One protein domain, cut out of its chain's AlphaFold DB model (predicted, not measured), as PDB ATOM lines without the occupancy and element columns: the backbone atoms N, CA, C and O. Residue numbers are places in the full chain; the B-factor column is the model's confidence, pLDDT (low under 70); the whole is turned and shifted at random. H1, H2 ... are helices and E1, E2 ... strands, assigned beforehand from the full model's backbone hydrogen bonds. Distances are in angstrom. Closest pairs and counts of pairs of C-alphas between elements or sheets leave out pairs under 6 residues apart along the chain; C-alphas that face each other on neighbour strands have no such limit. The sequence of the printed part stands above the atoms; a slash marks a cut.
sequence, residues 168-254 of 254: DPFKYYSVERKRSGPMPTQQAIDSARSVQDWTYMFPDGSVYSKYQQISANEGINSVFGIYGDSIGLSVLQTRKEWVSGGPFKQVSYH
ATOM      1  N   ASP A 168      10.387  27.457  40.177       85.12
ATOM      2  CA  ASP A 168       9.430  27.562  41.285       85.12
ATOM      3  C   ASP A 168       9.905  26.856  42.578       85.12
ATOM      4  O   ASP A 168       9.903  27.488  43.639       85.12
ATOM      5  N   PRO A 169      10.351  25.579  42.548       88.38
ATOM      6  CA  PRO A 169      10.861  24.901  43.742       88.38
ATOM      7  C   PRO A 169      12.264  25.347  44.171       88.38
ATOM      8  O   PRO A 169      12.676  25.012  45.281       88.38
ATOM      9  N   PHE A 170      13.014  26.064  43.330       90.69
ATOM     10  CA  PHE A 170      14.413  26.406  43.588       90.69
ATOM     11  C   PHE A 170      14.576  27.923  43.709       90.69
ATOM     12  O   PHE A 170      14.531  28.652  42.727       90.69
ATOM     13  N   LYS A 171      14.794  28.414  44.930       90.62
ATOM     14  CA  LYS A 171      14.856  29.854  45.241       90.62
ATOM     15  C   LYS A 171      16.280  30.380  45.385       90.62
ATOM     16  O   LYS A 171      16.509  31.585  45.315       90.62
ATOM     17  N   TYR A 172      17.235  29.486  45.596       91.38
ATOM     18  CA  TYR A 172      18.615  29.801  45.925       91.38
ATOM     19  C   TYR A 172      19.570  28.960  45.087       91.38
ATOM     20  O   TYR A 172      19.218  27.880  44.615       91.38
ATOM     21  N   TYR A 173      20.799  29.440  44.943       91.06
ATOM     22  CA  TYR A 173      21.909  28.680  44.379       91.06
ATOM     23  C   TYR A 173      23.075  28.623  45.367       91.06
ATOM     24  O   TYR A 173      23.228  29.480  46.243       91.06
ATOM     25  N   SER A 174      23.918  27.608  45.213       89.62
ATOM     26  CA  SER A 174      25.184  27.477  45.924       89.62
ATOM     27  C   SER A 174      26.223  26.856  45.003       89.62
ATOM     28  O   SER A 174      26.059  25.728  44.537       89.62
ATOM     29  N   VAL A 175      27.311  27.591  44.775       84.00
ATOM     30  CA  VAL A 175      28.509  27.081  44.098       84.00
ATOM     31  C   VAL A 175      29.601  26.756  45.111       84.00
ATOM     32  O   VAL A 175      30.259  25.724  45.038       84.00
ATOM     33  N   GLU A 176      29.775  27.643  46.083       79.00
ATOM     34  CA  GLU A 176      30.619  27.461  47.260       79.00
ATOM     35  C   GLU A 176      30.114  28.389  48.365       79.00
ATOM     36  O   GLU A 176      29.344  29.309  48.091       79.00
ATOM     37  N   ARG A 177      30.599  28.229  49.601       71.25
ATOM     38  CA  ARG A 177      30.103  28.987  50.765       71.25
ATOM     39  C   ARG A 177      30.030  30.512  50.555       71.25
ATOM     40  O   ARG A 177      29.158  31.152  51.122       71.25
ATOM     41  N   LYS A 178      30.955  31.106  49.789       76.62
ATOM     42  CA  LYS A 178      30.983  32.557  49.512       76.62
ATOM     43  C   LYS A 178      30.216  32.963  48.247       76.62
ATOM     44  O   LYS A 178      29.963  34.148  48.064       76.62
ATOM     45  N   ARG A 179      29.867  32.009  47.378       82.00
ATOM     46  CA  ARG A 179      29.121  32.223  46.127       82.00
ATOM     47  C   ARG A 179      27.830  31.417  46.179       82.00
ATOM     48  O   ARG A 179      27.677  30.375  45.541       82.00
ATOM     49  N   SER A 180      26.932  31.925  47.004       87.19
ATOM     50  CA  SER A 180      25.581  31.429  47.207       87.19
ATOM     51  C   SER A 180      24.657  32.617  47.412       87.19
ATOM     52  O   SER A 180      25.079  33.637  47.962       87.19
ATOM     53  N   GLY A 181      23.399  32.486  47.019       88.44
ATOM     54  CA  GLY A 181      22.438  33.567  47.175       88.44
ATOM     55  C   GLY A 181      21.086  33.238  46.558       88.44
ATOM     56  O   GLY A 181      20.897  32.131  46.046       88.44
ATOM     57  N   PRO A 182      20.138  34.185  46.614       88.38
ATOM     58  CA  PRO A 182      18.859  34.033  45.939       88.38
ATOM     59  C   PRO A 182      19.063  33.984  44.421       88.38
ATOM     60  O   PRO A 182      19.904  34.697  43.868       88.38
ATOM     61  N   MET A 183      18.282  33.143  43.747       87.12
ATOM     62  CA  MET A 183      18.126  33.225  42.300       87.12
ATOM     63  C   MET A 183      17.165  34.367  41.969       87.12
ATOM     64  O   MET A 183      16.141  34.523  42.640       87.12
ATOM     65  N   PRO A 184      17.461  35.182  40.948       86.81
ATOM     66  CA  PRO A 184      16.532  36.214  40.527       86.81
ATOM     67  C   PRO A 184      15.284  35.578  39.912       86.81
ATOM     68  O   PRO A 184      15.358  34.576  39.197       86.81
ATOM     69  N   THR A 185      14.124  36.179  40.163       85.88
ATOM     70  CA  THR A 185      12.896  35.785  39.469       85.88
ATOM     71  C   THR A 185      12.971  36.209  38.003       85.88
ATOM     72  O   THR A 185      13.651  37.177  37.656       85.88
ATOM     73  N   GLN A 186      12.229  35.521  37.129       82.88
ATOM     74  CA  GLN A 186      12.139  35.926  35.724       82.88
ATOM     75  C   GLN A 186      11.622  37.366  35.600       82.88
ATOM     76  O   GLN A 186      12.204  38.161  34.878       82.88
ATOM     77  N   GLN A 187      10.603  37.726  36.387       87.38
ATOM     78  CA  GLN A 187      10.065  39.087  36.430       87.38
ATOM     79  C   GLN A 187      11.131  40.126  36.811       87.38
ATOM     80  O   GLN A 187      11.177  41.199  36.215       87.38
ATOM     81  N   ALA A 188      12.000  39.813  37.780       89.12
ATOM     82  CA  ALA A 188      13.095  40.702  38.151       89.12
ATOM     83  C   ALA A 188      14.074  40.883  36.984       89.12
ATOM     84  O   ALA A 188      14.432  42.019  36.679       89.12
ATOM     85  N   ILE A 189      14.460  39.794  36.304       88.62
ATOM     86  CA  ILE A 189      15.319  39.854  35.109       88.62
ATOM     87  C   ILE A 189      14.670  40.692  34.002       88.62
ATOM     88  O   ILE A 189      15.336  41.555  33.436       88.62
ATOM     89  N   ASP A 190      13.384  40.483  33.724       89.50
ATOM     90  CA  ASP A 190      12.661  41.184  32.655       89.50
ATOM     91  C   ASP A 190      12.544  42.694  32.933       89.50
ATOM     92  O   ASP A 190      12.517  43.503  32.008       89.50
ATOM     93  N   SER A 191      12.512  43.083  34.214       91.81
ATOM     94  CA  SER A 191      12.509  44.486  34.657       91.81
ATOM     95  C   SER A 191      13.901  45.124  34.750       91.81
ATOM     96  O   SER A 191      14.015  46.333  34.966       91.81
ATOM     97  N   ALA A 192      14.966  44.327  34.633       93.88
ATOM     98  CA  ALA A 192      16.333  44.778  34.830       93.88
ATOM     99  C   ALA A 192      16.940  45.346  33.544       93.88
ATOM    100  O   ALA A 192      16.632  44.935  32.423       93.88
ATOM    101  N   ARG A 193      17.900  46.257  33.701       95.25
ATOM    102  CA  ARG A 193      18.709  46.729  32.578       95.25
ATOM    103  C   ARG A 193      19.728  45.655  32.207       95.25
ATOM    104  O   ARG A 193      20.582  45.307  33.022       95.25
ATOM    105  N   SER A 194      19.704  45.191  30.959       94.62
ATOM    106  CA  SER A 194      20.795  44.372  30.418       94.62
ATOM    107  C   SER A 194      22.085  45.194  30.346       94.62
ATOM    108  O   SER A 194      22.099  46.302  29.800       94.62
ATOM    109  N   VAL A 195      23.159  44.668  30.938       92.50
ATOM    110  CA  VAL A 195      24.485  45.302  30.954       92.50
ATOM    111  C   VAL A 195      25.363  44.685  29.871       92.50
ATOM    112  O   VAL A 195      25.892  45.403  29.026       92.50
ATOM    113  N   GLN A 196      25.512  43.357  29.894       89.44
ATOM    114  CA  GLN A 196      26.283  42.589  28.916       89.44
ATOM    115  C   GLN A 196      25.980  41.092  29.052       89.44
ATOM    116  O   GLN A 196      25.965  40.574  30.170       89.44
ATOM    117  N   ASP A 197      25.819  40.380  27.930       86.50
ATOM    118  CA  ASP A 197      25.482  38.944  27.917       86.50
ATOM    119  C   ASP A 197      24.376  38.634  28.960       86.50
ATOM    120  O   ASP A 197      23.398  39.372  29.056       86.50
ATOM    121  N   TRP A 198      24.523  37.597  29.784       85.56
ATOM    122  CA  TRP A 198      23.620  37.263  30.889       85.56
ATOM    123  C   TRP A 198      24.022  37.986  32.186       85.56
ATOM    124  O   TRP A 198      24.298  37.352  33.211       85.56
ATOM    125  N   THR A 199      24.093  39.318  32.118       91.50
ATOM    126  CA  THR A 199      24.362  40.213  33.254       91.50
ATOM    127  C   THR A 199      23.359  41.356  33.267       91.50
ATOM    128  O   THR A 199      23.219  42.084  32.282       91.50
ATOM    129  N   TYR A 200      22.693  41.530  34.404       93.06
ATOM    130  CA  TYR A 200      21.550  42.414  34.583       93.06
ATOM    131  C   TYR A 200      21.765  43.318  35.794       93.06
ATOM    132  O   TYR A 200      22.218  42.856  36.842       93.06
ATOM    133  N   MET A 201      21.426  44.594  35.647       95.25
ATOM    134  CA  MET A 201      21.406  45.576  36.727       95.25
ATOM    135  C   MET A 201      19.956  45.849  37.123       95.25
ATOM    136  O   MET A 201      19.160  46.311  36.301       95.25
ATOM    137  N   PHE A 202      19.618  45.542  38.371       93.75
ATOM    138  CA  PHE A 202      18.291  45.759  38.934       93.75
ATOM    139  C   PHE A 202      18.060  47.242  39.282       93.75
ATOM    140  O   PHE A 202      19.023  48.007  39.388       93.75
ATOM    141  N   PRO A 203      16.795  47.672  39.474       91.94
ATOM    142  CA  PRO A 203      16.468  49.064  39.803       91.94
ATOM    143  C   PRO A 203      17.117  49.592  41.089       91.94
ATOM    144  O   PRO A 203      17.344  50.792  41.208       91.94
ATOM    145  N   ASP A 204      17.439  48.710  42.036       92.44
ATOM    146  CA  ASP A 204      18.151  49.046  43.275       92.44
ATOM    147  C   ASP A 204      19.676  49.205  43.087       92.44
ATOM    148  O   ASP A 204      20.399  49.478  44.044       92.44
ATOM    149  N   GLY A 205      20.172  49.041  41.855       92.44
ATOM    150  CA  GLY A 205      21.584  49.128  41.491       92.44
ATOM    151  C   GLY A 205      22.372  47.830  41.676       92.44
ATOM    152  O   GLY A 205      23.540  47.773  41.284       92.44
ATOM    153  N   SER A 206      21.769  46.776  42.236       91.44
ATOM    154  CA  SER A 206      22.433  45.479  42.373       91.44
ATOM    155  C   SER A 206      22.605  44.790  41.013       91.44
ATOM    156  O   SER A 206      21.815  44.976  40.085       91.44
ATOM    157  N   VAL A 207      23.678  44.005  40.868       90.81
ATOM    158  CA  VAL A 207      24.023  43.331  39.609       90.81
ATOM    159  C   VAL A 207      23.980  41.821  39.793       90.81
ATOM    160  O   VAL A 207      24.716  41.254  40.605       90.81
ATOM    161  N   TYR A 208      23.157  41.166  38.979       88.81
ATOM    162  CA  TYR A 208      23.161  39.720  38.822       88.81
ATOM    163  C   TYR A 208      23.889  39.332  37.544       88.81
ATOM    164  O   TYR A 208      23.669  39.915  36.484       88.81
ATOM    165  N   SER A 209      24.727  38.305  37.627       88.00
ATOM    166  CA  SER A 209      25.388  37.737  36.463       88.00
ATOM    167  C   SER A 209      25.435  36.227  36.564       88.00
ATOM    168  O   SER A 209      25.819  35.690  37.604       88.00
ATOM    169  N   LYS A 210      25.182  35.525  35.453       80.50
ATOM    170  CA  LYS A 210      25.415  34.071  35.398       80.50
ATOM    171  C   LYS A 210      26.868  33.702  35.744       80.50
ATOM    172  O   LYS A 210      27.138  32.586  36.175       80.50
ATOM    173  N   TYR A 211      27.807  34.642  35.585       82.12
ATOM    174  CA  TYR A 211      29.219  34.460  35.922       82.12
ATOM    175  C   TYR A 211      29.486  34.420  37.435       82.12
ATOM    176  O   TYR A 211      30.562  34.008  37.859       82.12
ATOM    177  N   GLN A 212      28.504  34.768  38.269       81.06
ATOM    178  CA  GLN A 212      28.566  34.534  39.714       81.06
ATOM    179  C   GLN A 212      28.466  33.034  40.050       81.06
ATOM    180  O   GLN A 212      28.899  32.619  41.124       81.06
ATOM    181  N   GLN A 213      27.969  32.215  39.114       78.94
ATOM    182  CA  GLN A 213      27.768  30.771  39.265       78.94
ATOM    183  C   GLN A 213      28.858  29.930  38.567       78.94
ATOM    184  O   GLN A 213      28.597  28.861  38.017       78.94
ATOM    185  N   ILE A 214      30.099  30.418  38.548       78.12
ATOM    186  CA  ILE A 214      31.245  29.696  37.969       78.12
ATOM    187  C   ILE A 214      32.117  29.086  39.057       78.12
ATOM    188  O   ILE A 214      32.244  29.662  40.129       78.12
ATOM    189  N   SER A 215      32.812  27.987  38.788       73.69
ATOM    190  CA  SER A 215      33.903  27.504  39.644       73.69
ATOM    191  C   SER A 215      35.159  27.269  38.819       73.69
ATOM    192  O   SER A 215      35.080  26.874  37.658       73.69
ATOM    193  N   ALA A 216      36.325  27.504  39.424       71.62
ATOM    194  CA  ALA A 216      37.592  27.061  38.856       71.62
ATOM    195  C   ALA A 216      37.689  25.529  38.923       71.62
ATOM    196  O   ALA A 216      37.174  24.905  39.863       71.62
ATOM    197  N   ASN A 217      38.381  24.932  37.954       69.62
ATOM    198  CA  ASN A 217      38.635  23.495  37.928       69.62
ATOM    199  C   ASN A 217      39.472  23.030  39.129       69.62
ATOM    200  O   ASN A 217      39.124  22.021  39.732       69.62
ATOM    201  N   GLU A 218      40.491  23.787  39.542       69.06
ATOM    202  CA  GLU A 218      41.282  23.517  40.761       69.06
ATOM    203  C   GLU A 218      40.497  23.630  42.065       69.06
ATOM    204  O   GLU A 218      40.954  23.157  43.104       69.06
ATOM    205  N   GLY A 219      39.325  24.266  42.037       65.88
ATOM    206  CA  GLY A 219      38.509  24.404  43.230       65.88
ATOM    207  C   GLY A 219      38.184  23.034  43.826       65.88
ATOM    208  O   GLY A 219      37.781  22.116  43.107       65.88
ATOM    209  N   ILE A 220      38.288  22.926  45.153       64.81
ATOM    210  CA  ILE A 220      37.860  21.739  45.914       64.81
ATOM    211  C   ILE A 220      36.349  21.490  45.816       64.81
ATOM    212  O   ILE A 220      35.872  20.418  46.179       64.81
ATOM    213  N   ASN A 221      35.585  22.471  45.322       73.69
ATOM    214  CA  ASN A 221      34.153  22.331  45.124       73.69
ATOM    215  C   ASN A 221      33.886  21.274  44.048       73.69
ATOM    216  O   ASN A 221      34.346  21.377  42.901       73.69
ATOM    217  N   SER A 222      33.131  20.262  44.449       80.19
ATOM    218  CA  SER A 222      32.652  19.165  43.612       80.19
ATOM    219  C   SER A 222      31.130  19.110  43.558       80.19
ATOM    220  O   SER A 222      30.591  18.301  42.814       80.19
ATOM    221  N   VAL A 223      30.432  19.952  44.325       86.50
ATOM    222  CA  VAL A 223      28.970  19.974  44.411       86.50
ATOM    223  C   VAL A 223      28.490  21.393  44.167       86.50
ATOM    224  O   VAL A 223      28.866  22.316  44.886       86.50
ATOM    225  N   PHE A 224      27.650  21.541  43.153       88.06
ATOM    226  CA  PHE A 224      27.056  22.809  42.745       88.06
ATOM    227  C   PHE A 224      25.566  22.588  42.590       88.06
ATOM    228  O   PHE A 224      25.162  21.538  42.093       88.06
ATOM    229  N   GLY A 225      24.732  23.536  42.992       90.44
ATOM    230  CA  GLY A 225      23.306  23.293  42.886       90.44
ATOM    231  C   GLY A 225      22.424  24.479  43.172       90.44
ATOM    232  O   GLY A 225      22.865  25.554  43.578       90.44
ATOM    233  N   ILE A 226      21.146  24.215  42.973       91.44
ATOM    234  CA  ILE A 226      20.031  25.095  43.270       91.44
ATOM    235  C   ILE A 226      19.139  24.406  44.297       91.44
ATOM    236  O   ILE A 226      19.040  23.178  44.329       91.44
ATOM    237  N   TYR A 227      18.517  25.180  45.174       93.25
ATOM    238  CA  TYR A 227      17.701  24.646  46.255       93.25
ATOM    239  C   TYR A 227      16.590  25.613  46.646       93.25
ATOM    240  O   TYR A 227      16.669  26.820  46.419       93.25
ATOM    241  N   GLY A 228      15.530  25.067  47.216       91.94
ATOM    242  CA  GLY A 228      14.492  25.814  47.909       91.94
ATOM    243  C   GLY A 228      14.273  25.237  49.296       91.94
ATOM    244  O   GLY A 228      15.180  24.656  49.888       91.94
ATOM    245  N   ASP A 229      13.053  25.383  49.796       89.75
ATOM    246  CA  ASP A 229      12.743  25.058  51.188       89.75
ATOM    247  C   ASP A 229      12.688  23.539  51.433       89.75
ATOM    248  O   ASP A 229      13.123  23.068  52.482       89.75
ATOM    249  N   SER A 230      12.212  22.765  50.448       88.75
ATOM    250  CA  SER A 230      11.975  21.314  50.587       88.75
ATOM    251  C   SER A 230      12.820  20.430  49.663       88.75
ATOM    252  O   SER A 230      12.816  19.207  49.815       88.75
ATOM    253  N   ILE A 231      13.511  21.002  48.670       92.25
ATOM    254  CA  ILE A 231      14.245  20.234  47.653       92.25
ATOM    255  C   ILE A 231      15.468  20.986  47.129       92.25
ATOM    256  O   ILE A 231      15.452  22.207  46.976       92.25
ATOM    257  N   GLY A 232      16.519  20.231  46.811       92.38
ATOM    258  CA  GLY A 232      17.669  20.699  46.049       92.38
ATOM    259  C   GLY A 232      17.921  19.837  44.818       92.38
ATOM    260  O   GLY A 232      17.632  18.642  44.813       92.38
ATOM    261  N   LEU A 233      18.483  20.456  43.786       92.25
ATOM    262  CA  LEU A 233      19.051  19.794  42.621       92.25
ATOM    263  C   LEU A 233      20.530  20.160  42.556       92.25
ATOM    264  O   LEU A 233      20.893  21.334  42.622       92.25
ATOM    265  N   SER A 234      21.398  19.160  42.465       91.94
ATOM    266  CA  SER A 234      22.842  19.377  42.480       91.94
ATOM    267  C   SER A 234      23.542  18.563  41.406       91.94
ATOM    268  O   SER A 234      23.173  17.425  41.126       91.94
ATOM    269  N   VAL A 235      24.587  19.152  40.839       89.12
ATOM    270  CA  VAL A 235      25.560  18.495  39.979       89.12
ATOM    271  C   VAL A 235      26.766  18.129  40.832       89.12
ATOM    272  O   VAL A 235      27.358  18.985  41.492       89.12
ATOM    273  N   LEU A 236      27.122  16.847  40.802       88.75
ATOM    274  CA  LEU A 236      28.295  16.313  41.476       88.75
ATOM    275  C   LEU A 236      29.392  16.067  40.437       88.75
ATOM    276  O   LEU A 236      29.309  15.141  39.636       88.75
ATOM    277  N   GLN A 237      30.440  16.885  40.458       84.62
ATOM    278  CA  GLN A 237      31.603  16.746  39.592       84.62
ATOM    279  C   GLN A 237      32.751  16.071  40.351       84.62
ATOM    280  O   GLN A 237      33.619  16.722  40.931       84.62
ATOM    281  N   THR A 238      32.748  14.738  40.344       76.56
ATOM    282  CA  THR A 238      33.699  13.893  41.094       76.56
ATOM    283  C   THR A 238      35.072  13.756  40.423       76.56
ATOM    284  O   THR A 238      36.055  13.393  41.078       76.56
ATOM    285  N   ARG A 239      35.154  14.049  39.118       76.50
ATOM    286  CA  ARG A 239      36.374  14.037  38.297       76.50
ATOM    287  C   ARG A 239      36.354  15.210  37.317       76.50
ATOM    288  O   ARG A 239      35.299  15.560  36.785       76.50
ATOM    289  N   LYS A 240      37.523  15.809  37.074       77.88
ATOM    290  CA  LYS A 240      37.700  16.992  36.206       77.88
ATOM    291  C   LYS A 240      38.721  16.778  35.081       77.88
ATOM    292  O   LYS A 240      39.035  17.708  34.354       77.88
ATOM    293  N   GLU A 241      39.199  15.546  34.915       78.38
ATOM    294  CA  GLU A 241      40.232  15.157  33.940       78.38
ATOM    295  C   GLU A 241      39.807  15.397  32.483       78.38
ATOM    296  O   GLU A 241      40.638  15.602  31.608       78.38
ATOM    297  N   TRP A 242      38.499  15.413  32.229       77.38
ATOM    298  CA  TRP A 242      37.905  15.653  30.915       77.38
ATOM    299  C   TRP A 242      37.786  17.143  30.555       77.38
ATOM    300  O   TRP A 242      37.422  17.467  29.423       77.38
ATOM    301  N   VAL A 243      38.053  18.066  31.489       78.94
ATOM    302  CA  VAL A 243      37.903  19.502  31.235       78.94
ATOM    303  C   VAL A 243      39.167  20.055  30.576       78.94
ATOM    304  O   VAL A 243      40.256  20.024  31.145       78.94
ATOM    305  N   SER A 244      39.020  20.610  29.374       75.88
ATOM    306  CA  SER A 244      40.107  21.283  28.660       75.88
ATOM    307  C   SER A 244      40.375  22.695  29.204       75.88
ATOM    308  O   SER A 244      39.524  23.317  29.840       75.88
ATOM    309  N   GLY A 245      41.568  23.235  28.935       72.69
ATOM    310  CA  GLY A 245      41.963  24.584  29.375       72.69
ATOM    311  C   GLY A 245      42.706  24.625  30.711       72.69
ATOM    312  O   GLY A 245      42.976  25.707  31.227       72.69
ATOM    313  N   GLY A 246      43.066  23.458  31.246       73.56
ATOM    314  CA  GLY A 246      43.913  23.351  32.420       73.56
ATOM    315  C   GLY A 246      43.201  23.729  33.721       73.56
ATOM    316  O   GLY A 246      41.969  23.822  33.789       73.56
ATOM    317  N   PRO A 247      43.980  23.911  34.788       70.44
ATOM    318  CA  PRO A 247      43.451  23.818  36.138       70.44
ATOM    319  C   PRO A 247      42.819  25.169  36.589       70.44
ATOM    320  O   PRO A 247      41.864  25.195  37.367       70.44
ATOM    321  N   PHE A 248      43.173  26.282  35.932       74.38
ATOM    322  CA  PHE A 248      42.541  27.601  36.117       74.38
ATOM    323  C   PHE A 248      41.286  27.851  35.269       74.38
ATOM    324  O   PHE A 248      40.654  28.903  35.400       74.38
ATOM    325  N   LYS A 249      40.900  26.919  34.386       75.06
ATOM    326  CA  LYS A 249      39.685  27.078  33.581       75.06
ATOM    327  C   LYS A 249      38.463  27.183  34.499       75.06
ATOM    328  O   LYS A 249      38.310  26.414  35.446       75.06
ATOM    329  N   GLN A 250      37.591  28.138  34.190       69.44
ATOM    330  CA  GLN A 250      36.315  28.324  34.870       69.44
ATOM    331  C   GLN A 250      35.194  27.623  34.102       69.44
ATOM    332  O   GLN A 250      35.104  27.735  32.874       69.44
ATOM    333  N   VAL A 251      34.336  26.923  34.841       67.38
ATOM    334  CA  VAL A 251      33.138  26.246  34.335       67.38
ATOM    335  C   VAL A 251      31.919  26.893  34.974       67.38
ATOM    336  O   VAL A 251      31.906  27.123  36.183       67.38
ATOM    337  N   SER A 252      30.921  27.225  34.158       66.50
ATOM    338  CA  SER A 252      29.658  27.792  34.620       66.50
ATOM    339  C   SER A 252      28.625  26.700  34.883       66.50
ATOM    340  O   SER A 252      28.471  25.784  34.073       66.50
ATOM    341  N   TYR A 253      27.909  26.825  35.997       65.69
ATOM    342  CA  TYR A 253      26.759  25.995  36.342       65.69
ATOM    343  C   TYR A 253      25.517  26.884  36.253       65.69
ATOM    344  O   TYR A 253      25.561  28.042  36.667       65.69
ATOM    345  N   HIS A 254      24.463  26.378  35.619       57.94
ATOM    346  CA  HIS A 254      23.206  27.084  35.362       57.94
ATOM    347  C   HIS A 254      22.043  26.143  35.642       57.94
ATOM    348  O   HIS A 254      22.229  24.931  35.377       57.94
TER     349      HIS A 254
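AT A GLANCE: This is residues 168 to 254 of the 254 residues of the protein "uncharacterized protein LOC112906431" of Agrilus planipennis (UniProt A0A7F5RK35). Two hairpins side by side, E1 with E2 and E6 with E7, make a four-stranded wall, and a loose row of small parts runs past it: the hairpin E3 and E4, then the short turn H2, then the strand pair E5 and E8. H1 sits at the E3 end of this row, and residues 237 to 249 form a long loop at the other end. The printed part has 87 residues with two named helices and eight named strands, in the order E1 E2 H1 E3 E4 H2 E5 E6 E7 E8; the largest sheet runs E2, E1, E6, E7, antiparallel throughout. The class is mixed, helices and strands, with 41 residues in named elements, under half. It is only just compact, close to loose, with a radius of gyration of the C-alphas of 14.3 A, and spans 41 by 33 by 19 A.

HOW THE PARTS SIT: Start with E1, residues 172 to 176, and its hairpin partner E2, residues 179 to 182, an edge strand: N 173 and O 181 are 2.9 A apart, within hydrogen-bond range. Beside E1 look for E6, residues 223 to 227, antiparallel at 166 degrees, with N 174 and O 225 at 2.8 A. E6 forms a hairpin with E7, residues 232 to 236, the other edge strand, where N 226 and O 233 are 2.9 A apart. H2, residues 210 to 213, is on this sheet but only grazes it, with residues 212 to 213; its closest C-alphas to E1 are Gln 213 and Val 175, 6.1 A. E5, residues 214 to 216, is antiparallel to E8, residues 250 to 252, at 152 degrees, with N 215 and O 251 at 2.9 A. E3, residues 199 to 201, and E4, residues 207 to 209, form a hairpin, with N 200 and O 208 at 2.8 A. H1, residues 186 to 191, is not on the four-stranded sheet; its closest C-alphas to E3 are Ile 189 and Tyr 200, 6.8 A. In H1 every O i to N i+4 pair is within hydrogen-bond range; H2 is too short for one.

IN THESE COORDINATES: Find C-alpha 172 at (18.615, 29.801, 45.925), where E1 begins its 12.3 A. E6 also covers 12.3 A, and E7 12.4 A, ending at C-alpha 236, (28.295, 16.313, 41.476). E8 ends at C-alpha 252, (29.658, 27.792, 34.620).

THE WHOLE: The C-alphas farthest apart are those of Pro 203 and Glu 241, 41.8 A. The printed part has no cut, and its long link is E7 to E8, 13 residues. Residues 217 to 220 and 250 to 254 have pLDDT under 70.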